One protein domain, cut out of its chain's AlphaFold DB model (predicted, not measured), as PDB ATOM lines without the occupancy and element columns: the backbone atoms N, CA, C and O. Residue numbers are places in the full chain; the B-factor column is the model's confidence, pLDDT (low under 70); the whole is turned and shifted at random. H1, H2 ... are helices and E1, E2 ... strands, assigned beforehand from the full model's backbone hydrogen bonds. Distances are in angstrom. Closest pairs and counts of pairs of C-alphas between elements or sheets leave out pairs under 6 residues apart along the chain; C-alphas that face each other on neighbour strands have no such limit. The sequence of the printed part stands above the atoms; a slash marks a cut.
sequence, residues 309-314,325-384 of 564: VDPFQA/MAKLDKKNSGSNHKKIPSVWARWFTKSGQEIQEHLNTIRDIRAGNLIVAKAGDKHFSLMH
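Overview. This is residues 309 to 314 and 325 to 384 of the 564 residues of an uncharacterized protein of Legionella birminghamensis (UniProt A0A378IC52). One long helix, H4, runs along the length of an elongated model, with small parts gathered at its two ends. At the end where H4 begins, H2 lies alongside it and H3 makes a corner with it; toward the other end lie the small hairpin E1 and E2, with E1 nearer to H4, and the short H1. The printed part has 66 residues, with four named helices and then two named strands in the order H1, H2, H3, H4, E1, E2; the sheet has the order E1 - E2 and is antiparallel, and the class is mostly helix. The whole is only just loose, close to compact, with a radius of gyration of the C-alphas of 13.2 A, and the C-alphas span 38 by 20 by 17 A.

Arrangement. Start at H1, residues 311 to 314, which is close but not clearly touching H4, residues 350 to 367; their closest C-alphas are those of Ala 314 and Ile 365, 6.3 A apart. Next look at H2, residues 325 to 333: it touches H4, which touches it with residues 351 to 358 alone, and the closest C-alphas of the two, those of Met 325 and Ile 355, are 5.6 A apart. H2 and H4 run opposite ways at a shallow tilt of 15 degrees. H3, residues 343 to 348, touches H4 only at the corner by their link, with the C-alphas of Arg 346 and Gly 352 closest at 3.5 A, at a steep tilt of 46 degrees, opposite ways. Farther on, E1, residues 372 to 375, and E2, residues 378 to 381, form an antiparallel hairpin at 161 degrees; find N 373 and O 380 at 3.0 A and N 380 and O 373 at 2.8 A, within hydrogen-bond range. The closest C-alphas of H4 and E1, those of Thr 361 and Ala 373, are 7.5 A apart, while H4 and E2 are apart. In H2, H3 and H4 every O i to N i+4 pair is within hydrogen-bond range; H1 is too short for such a pair.

Along the chain. Find C-alpha 311 at (126.285, 151.749, 210.822), where the four residues of H1 begin. H2 covers 11.9 A from Met 325 to Ser 333, and H3 covers 8.8 A from Val 343 to Phe 348. From C-alpha 350 at (125.260, 174.388, 231.627), H4 runs 25.7 A to C-alpha 367 at (125.473, 150.616, 221.770). E1 and E2 each measure 10.1 A, and E2 ends at C-alpha 381, (116.701, 157.615, 211.280).

Size, cuts and confidence. The C-alphas farthest apart, those of Gly 334 and His 384, are 38.9 A apart. Residues 315 to 324 are not printed, and C-alphas 314 and 325 stand 16.5 A apart across this cut. Of the links that are printed whole, none is long. Look for pLDDT under 70 at residues 333 to 339, 371 and 384.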
ATOM      1  N   VAL A 309     120.287 148.388 212.981       80.94
ATOM      2  CA  VAL A 309     120.752 149.777 212.902       80.94
ATOM      3  C   VAL A 309     121.816 149.874 211.808       80.94
ATOM      4  O   VAL A 309     122.759 149.095 211.783       80.94
ATOM      5  N   ASP A 310     121.669 150.830 210.893       82.75
ATOM      6  CA  ASP A 310     122.615 151.091 209.811       82.75
ATOM      7  C   ASP A 310     123.872 151.790 210.357       82.75
ATOM      8  O   ASP A 310     123.787 152.961 210.762       82.75
ATOM      9  N   PRO A 311     125.054 151.142 210.325       87.19
ATOM     10  CA  PRO A 311     126.285 151.749 210.822       87.19
ATOM     11  C   PRO A 311     126.621 153.055 210.101       87.19
ATOM     12  O   PRO A 311     127.153 153.976 210.713       87.19
ATOM     13  N   PHE A 312     126.265 153.188 208.819       87.75
ATOM     14  CA  PHE A 312     126.517 154.416 208.069       87.75
ATOM     15  C   PHE A 312     125.696 155.586 208.624       87.75
ATOM     16  O   PHE A 312     126.239 156.665 208.855       87.75
ATOM     17  N   GLN A 313     124.399 155.382 208.887       85.44
ATOM     18  CA  GLN A 313     123.555 156.417 209.502       85.44
ATOM     19  C   GLN A 313     123.993 156.723 210.935       85.44
ATOM     20  O   GLN A 313     123.959 157.882 211.347       85.44
ATOM     21  N   ALA A 314     124.445 155.710 211.679       89.00
ATOM     22  CA  ALA A 314     125.013 155.896 213.009       89.00
ATOM     23  C   ALA A 314     126.245 156.815 212.969       89.00
ATOM     24  O   ALA A 314     126.291 157.794 213.716       89.00
ATOM     25  N   MET A 325     128.270 169.801 219.426       79.62
ATOM     26  CA  MET A 325     129.209 169.984 220.540       79.62
ATOM     27  C   MET A 325     130.270 171.055 220.248       79.62
ATOM     28  O   MET A 325     130.600 171.843 221.131       79.62
ATOM     29  N   ALA A 326     130.794 171.122 219.018       77.88
ATOM     30  CA  ALA A 326     131.752 172.161 218.627       77.88
ATOM     31  C   ALA A 326     131.127 173.567 218.629       77.88
ATOM     32  O   ALA A 326     131.774 174.525 219.051       77.88
ATOM     33  N   LYS A 327     129.869 173.703 218.184       78.19
ATOM     34  CA  LYS A 327     129.135 174.979 218.225       78.19
ATOM     35  C   LYS A 327     128.894 175.442 219.662       78.19
ATOM     36  O   LYS A 327     129.101 176.618 219.961       78.19
ATOM     37  N   LEU A 328     128.487 174.525 220.542       76.00
ATOM     38  CA  LEU A 328     128.258 174.812 221.960       76.00
ATOM     39  C   LEU A 328     129.542 175.247 222.664       76.00
ATOM     40  O   LEU A 328     129.528 176.236 223.396       76.00
ATOM     41  N   ASP A 329     130.655 174.558 222.417       76.12
ATOM     42  CA  ASP A 329     131.943 174.925 223.008       76.12
ATOM     43  C   ASP A 329     132.400 176.317 222.541       76.12
ATOM     44  O   ASP A 329     132.681 177.192 223.363       76.12
ATOM     45  N   LYS A 330     132.340 176.578 221.226       77.25
ATOM     46  CA  LYS A 330     132.697 177.879 220.640       77.25
ATOM     47  C   LYS A 330     131.868 179.026 221.220       77.25
ATOM     48  O   LYS A 330     132.410 180.090 221.511       77.25
ATOM     49  N   LYS A 331     130.559 178.819 221.394       76.19
ATOM     50  CA  LYS A 331     129.638 179.839 221.916       76.19
ATOM     51  C   LYS A 331     129.951 180.237 223.362       76.19
ATOM     52  O   LYS A 331     129.769 181.399 223.706       76.19
ATOM     53  N   ASN A 332     130.386 179.291 224.197       71.44
ATOM     54  CA  ASN A 332     130.500 179.503 225.644       71.44
ATOM     55  C   ASN A 332     131.934 179.752 226.119       71.44
ATOM     56  O   ASN A 332     132.140 180.532 227.042       71.44
ATOM     57  N   SER A 333     132.921 179.108 225.497       65.69
ATOM     58  CA  SER A 333     134.328 179.241 225.885       65.69
ATOM     59  C   SER A 333     135.037 180.368 225.121       65.69
ATOM     60  O   SER A 333     136.129 180.784 225.499       65.69
ATOM     61  N   GLY A 334     134.472 180.849 224.001       61.97
ATOM     62  CA  GLY A 334     135.140 181.789 223.082       61.97
ATOM     63  C   GLY A 334     136.372 181.199 222.374       61.97
ATOM     64  O   GLY A 334     136.871 181.761 221.404       61.97
ATOM     65  N   SER A 335     136.839 180.035 222.825       52.91
ATOM     66  CA  SER A 335     137.928 179.263 222.256       52.91
ATOM     67  C   SER A 335     137.430 178.337 221.149       52.91
ATOM     68  O   SER A 335     136.460 177.606 221.333       52.91
ATOM     69  N   ASN A 336     138.168 178.255 220.044       53.09
ATOM     70  CA  ASN A 336     137.975 177.227 219.016       53.09
ATOM     71  C   ASN A 336     138.579 175.877 219.450       53.09
ATOM     72  O   ASN A 336     139.319 175.241 218.690       53.09
ATOM     73  N   HIS A 337     138.356 175.453 220.698       50.16
ATOM     74  CA  HIS A 337     138.956 174.224 221.191       50.16
ATOM     75  C   HIS A 337     138.339 173.020 220.467       50.16
ATOM     76  O   HIS A 337     137.167 172.686 220.580       50.16
ATOM     77  N   LYS A 338     139.183 172.313 219.707       55.03
ATOM     78  CA  LYS A 338     138.827 171.036 219.069       55.03
ATOM     79  C   LYS A 338     138.675 169.902 220.086       55.03
ATOM     80  O   LYS A 338     138.316 168.798 219.700       55.03
ATOM     81  N   LYS A 339     138.967 170.133 221.366       65.12
ATOM     82  CA  LYS A 339     138.994 169.092 222.391       65.12
ATOM     83  C   LYS A 339     137.727 169.161 223.221       65.12
ATOM     84  O   LYS A 339     137.326 170.234 223.652       65.12
ATOM     85  N   ILE A 340     137.124 168.004 223.463       70.19
ATOM     86  CA  ILE A 340     135.964 167.898 224.343       70.19
ATOM     87  C   ILE A 340     136.365 168.447 225.717       70.19
ATOM     88  O   ILE A 340     137.396 168.008 226.251       70.19
ATOM     89  N   PRO A 341     135.580 169.373 226.295       73.81
ATOM     90  CA  PRO A 341     135.869 169.921 227.610       73.81
ATOM     91  C   PRO A 341     136.033 168.805 228.631       73.81
ATOM     92  O   PRO A 341     135.388 167.761 228.534       73.81
ATOM     93  N   SER A 342     136.892 168.999 229.626       75.50
ATOM     94  CA  SER A 342     137.085 168.000 230.684       75.50
ATOM     95  C   SER A 342     135.787 167.663 231.421       75.50
ATOM     96  O   SER A 342     134.910 168.517 231.511       75.50
ATOM     97  N   VAL A 343     135.715 166.479 232.037       82.31
ATOM     98  CA  VAL A 343     134.561 166.041 232.850       82.31
ATOM     99  C   VAL A 343     134.122 167.112 233.855       82.31
ATOM    100  O   VAL A 343     132.941 167.422 233.946       82.31
ATOM    101  N   TRP A 344     135.075 167.744 234.544       79.62
ATOM    102  CA  TRP A 344     134.796 168.802 235.517       79.62
ATOM    103  C   TRP A 344     134.149 170.027 234.868       79.62
ATOM    104  O   TRP A 344     133.074 170.450 235.280       79.62
ATOM    105  N   ALA A 345     134.756 170.549 233.799       76.88
ATOM    106  CA  ALA A 345     134.164 171.643 233.027       76.88
ATOM    107  C   ALA A 345     132.755 171.285 232.524       76.88
ATOM    108  O   ALA A 345     131.881 172.150 232.484       76.88
ATOM    109  N   ARG A 346     132.513 170.007 232.195       81.31
ATOM    110  CA  ARG A 346     131.198 169.537 231.759       81.31
ATOM    111  C   ARG A 346     130.162 169.473 232.881       81.31
ATOM    112  O   ARG A 346     129.011 169.810 232.652       81.31
ATOM    113  N   TRP A 347     130.549 169.089 234.091       81.81
ATOM    114  CA  TRP A 347     129.619 168.994 235.223       81.81
ATOM    115  C   TRP A 347     129.208 170.351 235.791       81.81
ATOM    116  O   TRP A 347     128.051 170.525 236.173       81.81
ATOM    117  N   PHE A 348     130.135 171.309 235.825       80.38
ATOM    118  CA  PHE A 348     129.916 172.600 236.484       80.38
ATOM    119  C   PHE A 348     129.377 173.700 235.564       80.38
ATOM    120  O   PHE A 348     129.065 174.789 236.043       80.38
ATOM    121  N   THR A 349     129.245 173.450 234.258       80.81
ATOM    122  CA  THR A 349     128.712 174.436 233.307       80.81
ATOM    123  C   THR A 349     127.474 173.900 232.600       80.81
ATOM    124  O   THR A 349     127.414 172.727 232.243       80.81
ATOM    125  N   LYS A 350     126.485 174.767 232.349       81.31
ATOM    126  CA  LYS A 350     125.260 174.388 231.627       81.31
ATOM    127  C   LYS A 350     125.565 173.886 230.209       81.31
ATOM    128  O   LYS A 350     125.082 172.838 229.803       81.31
ATOM    129  N   SER A 351     126.445 174.585 229.495       79.19
ATOM    130  CA  SER A 351     126.950 174.155 228.185       79.19
ATOM    131  C   SER A 351     127.680 172.816 228.246       79.19
ATOM    132  O   SER A 351     127.618 172.004 227.330       79.19
ATOM    133  N   GLY A 352     128.377 172.582 229.352       82.19
ATOM    134  CA  GLY A 352     129.034 171.334 229.662       82.19
ATOM    135  C   GLY A 352     128.077 170.154 229.810       82.19
ATOM    136  O   GLY A 352     128.372 169.066 229.311       82.19
ATOM    137  N   GLN A 353     126.934 170.383 230.454       83.69
ATOM    138  CA  GLN A 353     125.877 169.388 230.619       83.69
ATOM    139  C   GLN A 353     125.247 169.036 229.268       83.69
ATOM    140  O   GLN A 353     125.137 167.856 228.952       83.69
ATOM    141  N   GLU A 354     124.970 170.028 228.416       83.62
ATOM    142  CA  GLU A 354     124.483 169.801 227.043       83.62
ATOM    143  C   GLU A 354     125.491 168.983 226.206       83.62
ATOM    144  O   GLU A 354     125.128 168.034 225.509       83.62
ATOM    145  N   ILE A 355     126.796 169.267 226.330       84.94
ATOM    146  CA  ILE A 355     127.848 168.447 225.701       84.94
ATOM    147  C   ILE A 355     127.842 167.015 226.265       84.94
ATOM    148  O   ILE A 355     128.025 166.057 225.513       84.94
ATOM    149  N   GLN A 356     127.626 166.840 227.571       86.94
ATOM    150  CA  GLN A 356     127.536 165.515 228.187       86.94
ATOM    151  C   GLN A 356     126.314 164.730 227.688       86.94
ATOM    152  O   GLN A 356     126.429 163.527 227.452       86.94
ATOM    153  N   GLU A 357     125.174 165.386 227.477       86.69
ATOM    154  CA  GLU A 357     123.978 164.780 226.884       86.69
ATOM    155  C   GLU A 357     124.239 164.304 225.451       86.69
ATOM    156  O   GLU A 357     123.875 163.181 225.089       86.69
ATOM    157  N   HIS A 358     124.941 165.104 224.644       86.69
ATOM    158  CA  HIS A 358     125.362 164.686 223.307       86.69
ATOM    159  C   HIS A 358     126.336 163.500 223.344       86.69
ATOM    160  O   HIS A 358     126.184 162.575 222.548       86.69
ATOM    161  N   LEU A 359     127.289 163.467 224.281       87.31
ATOM    162  CA  LEU A 359     128.183 162.314 224.461       87.31
ATOM    163  C   LEU A 359     127.425 161.049 224.871       87.31
ATOM    164  O   LEU A 359     127.703 159.973 224.347       87.31
ATOM    165  N   ASN A 360     126.452 161.167 225.774       88.50
ATOM    166  CA  ASN A 360     125.599 160.046 226.160       88.50
ATOM    167  C   ASN A 360     124.772 159.552 224.966       88.50
ATOM    168  O   ASN A 360     124.734 158.355 224.713       88.50
ATOM    169  N   THR A 361     124.239 160.469 224.154       85.88
ATOM    170  CA  THR A 361     123.545 160.117 222.906       85.88
ATOM    171  C   THR A 361     124.474 159.358 221.951       85.88
ATOM    172  O   THR A 361     124.068 158.355 221.379       85.88
ATOM    173  N   ILE A 362     125.738 159.775 221.800       88.06
ATOM    174  CA  ILE A 362     126.726 159.051 220.978       88.06
ATOM    175  C   ILE A 362     126.966 157.639 221.517       88.06
ATOM    176  O   ILE A 362     127.019 156.693 220.733       88.06
ATOM    177  N   ARG A 363     127.085 157.471 222.835       88.00
ATOM    178  CA  ARG A 363     127.250 156.149 223.463       88.00
ATOM    179  C   ARG A 363     126.038 155.259 223.221       88.00
ATOM    180  O   ARG A 363     126.210 154.099 222.870       88.00
ATOM    181  N   ASP A 364     124.836 155.815 223.322       85.81
ATOM    182  CA  ASP A 364     123.599 155.087 223.043       85.81
ATOM    183  C   ASP A 364     123.474 154.709 221.558       85.81
ATOM    184  O   ASP A 364     123.009 153.611 221.243       85.81
ATOM    185  N   ILE A 365     123.947 155.566 220.641       86.69
ATOM    186  CA  ILE A 365     124.066 155.239 219.210       86.69
ATOM    187  C   ILE A 365     125.043 154.081 219.017       86.69
ATOM    188  O   ILE A 365     124.686 153.115 218.359       86.69
ATOM    189  N   ARG A 366     126.247 154.142 219.603       88.31
ATOM    190  CA  ARG A 366     127.276 153.088 219.489       88.31
ATOM    191  C   ARG A 366     126.813 151.752 220.063       88.31
ATOM    192  O   ARG A 366     127.096 150.701 219.499       88.31
ATOM    193  N   ALA A 367     126.068 151.796 221.164       84.31
ATOM    194  CA  ALA A 367     125.473 150.616 221.770       84.31
ATOM    195  C   ALA A 367     124.304 150.044 220.947       84.31
ATOM    196  O   ALA A 367     123.893 148.911 221.200       84.31
ATOM    197  N   GLY A 368     123.757 150.796 219.987       79.25
ATOM    198  CA  GLY A 368     122.579 150.414 219.208       79.25
ATOM    199  C   GLY A 368     121.278 150.490 220.000       79.25
ATOM    200  O   GLY A 368     120.347 149.743 219.722       79.25
ATOM    201  N   ASN A 369     121.221 151.357 221.011       78.94
ATOM    202  CA  ASN A 369     120.037 151.555 221.853       78.94
ATOM    203  C   ASN A 369     119.101 152.638 221.291       78.94
ATOM    204  O   ASN A 369     118.037 152.897 221.850       78.94
ATOM    205  N   LEU A 370     119.497 153.298 220.197       76.75
ATOM    206  CA  LEU A 370     118.729 154.360 219.562       76.75
ATOM    207  C   LEU A 370     118.347 153.999 218.133       76.75
ATOM    208  O   LEU A 370     119.161 153.574 217.320       76.75
ATOM    209  N   ILE A 371     117.080 154.260 217.835       69.56
ATOM    210  CA  ILE A 371     116.466 154.159 216.506       69.56
ATOM    211  C   ILE A 371     116.516 155.511 215.792       69.56
ATOM    212  O   ILE A 371     116.596 155.590 214.566       69.56
ATOM    213  N   VAL A 372     116.457 156.590 216.576       75.50
ATOM    214  CA  VAL A 372     116.460 157.971 216.105       75.50
ATOM    215  C   VAL A 372     117.468 158.760 216.916       75.50
ATOM    216  O   VAL A 372     117.440 158.719 218.145       75.50
ATOM    217  N   ALA A 373     118.309 159.528 216.233       82.12
ATOM    218  CA  ALA A 373     119.198 160.492 216.864       82.12
ATOM    219  C   ALA A 373     118.816 161.916 216.464       82.12
ATOM    220  O   ALA A 373     118.533 162.194 215.298       82.12
ATOM    221  N   LYS A 374     118.824 162.833 217.434       83.38
ATOM    222  CA  LYS A 374     118.589 164.261 217.203       83.38
ATOM    223  C   LYS A 374     119.877 165.041 217.459       83.38
ATOM    224  O   LYS A 374     120.450 164.921 218.535       83.38
ATOM    225  N   ALA A 375     120.285 165.865 216.498       80.19
ATOM    226  CA  ALA A 375     121.425 166.772 216.605       80.19
ATOM    227  C   ALA A 375     120.997 168.177 216.148       80.19
ATOM    228  O   ALA A 375     120.848 168.427 214.950       80.19
ATOM    229  N   GLY A 376     120.736 169.078 217.101       79.94
ATOM    230  CA  GLY A 376     120.134 170.383 216.808       79.94
ATOM    231  C   GLY A 376     118.767 170.211 216.138       79.94
ATOM    232  O   GLY A 376     117.910 169.493 216.655       79.94
ATOM    233  N   ASP A 377     118.581 170.799 214.959       77.62
ATOM    234  CA  ASP A 377     117.343 170.667 214.173       77.62
ATOM    235  C   ASP A 377     117.294 169.392 213.311       77.62
ATOM    236  O   ASP A 377     116.252 169.043 212.753       77.62
ATOM    237  N   LYS A 378     118.405 168.651 213.228       79.44
ATOM    238  CA  LYS A 378     118.541 167.464 212.377       79.44
ATOM    239  C   LYS A 378     118.106 166.198 213.118       79.44
ATOM    240  O   LYS A 378     118.415 166.012 214.294       79.44
ATOM    241  N   HIS A 379     117.393 165.316 212.424       81.31
ATOM    242  CA  HIS A 379     116.819 164.081 212.953       81.31
ATOM    243  C   HIS A 379     117.187 162.883 212.072       81.31
ATOM    244  O   HIS A 379     116.614 162.681 211.003       81.31
ATOM    245  N   PHE A 380     118.101 162.051 212.549       77.56
ATOM    246  CA  PHE A 380     118.587 160.869 211.846       77.56
ATOM    247  C   PHE A 380     117.729 159.656 212.180       77.56
ATOM    248  O   PHE A 380     117.539 159.338 213.352       77.56
ATOM    249  N   SER A 381     117.241 158.967 211.150       76.12
ATOM    250  CA  SER A 381     116.701 157.615 211.280       76.12
ATOM    251  C   SER A 381     117.859 156.634 211.161       76.12
ATOM    252  O   SER A 381     118.466 156.537 210.098       76.12
ATOM    253  N   LEU A 382     118.172 155.932 212.246       77.69
ATOM    254  CA  LEU A 382     119.330 155.042 212.322       77.69
ATOM    255  C   LEU A 382     119.020 153.626 211.844       77.69
ATOM    256  O   LEU A 382     119.931 152.836 211.653       77.69
ATOM    257  N   MET A 383     117.749 153.281 211.656       70.00
ATOM    258  CA  MET A 383     117.374 151.931 211.253       70.00
ATOM    259  C   MET A 383     117.885 151.553 209.868       70.00
ATOM    260  O   MET A 383     117.810 152.330 208.912       70.00
ATOM    261  N   HIS A 384     118.331 150.304 209.772       64.12
ATOM    262  CA  HIS A 384     118.724 149.681 208.530       64.12
ATOM    263  C   HIS A 384     117.499 149.434 207.664       64.12
ATOM    264  O   HIS A 384     116.669 148.553 207.892       64.12
TER     265      HIS A 384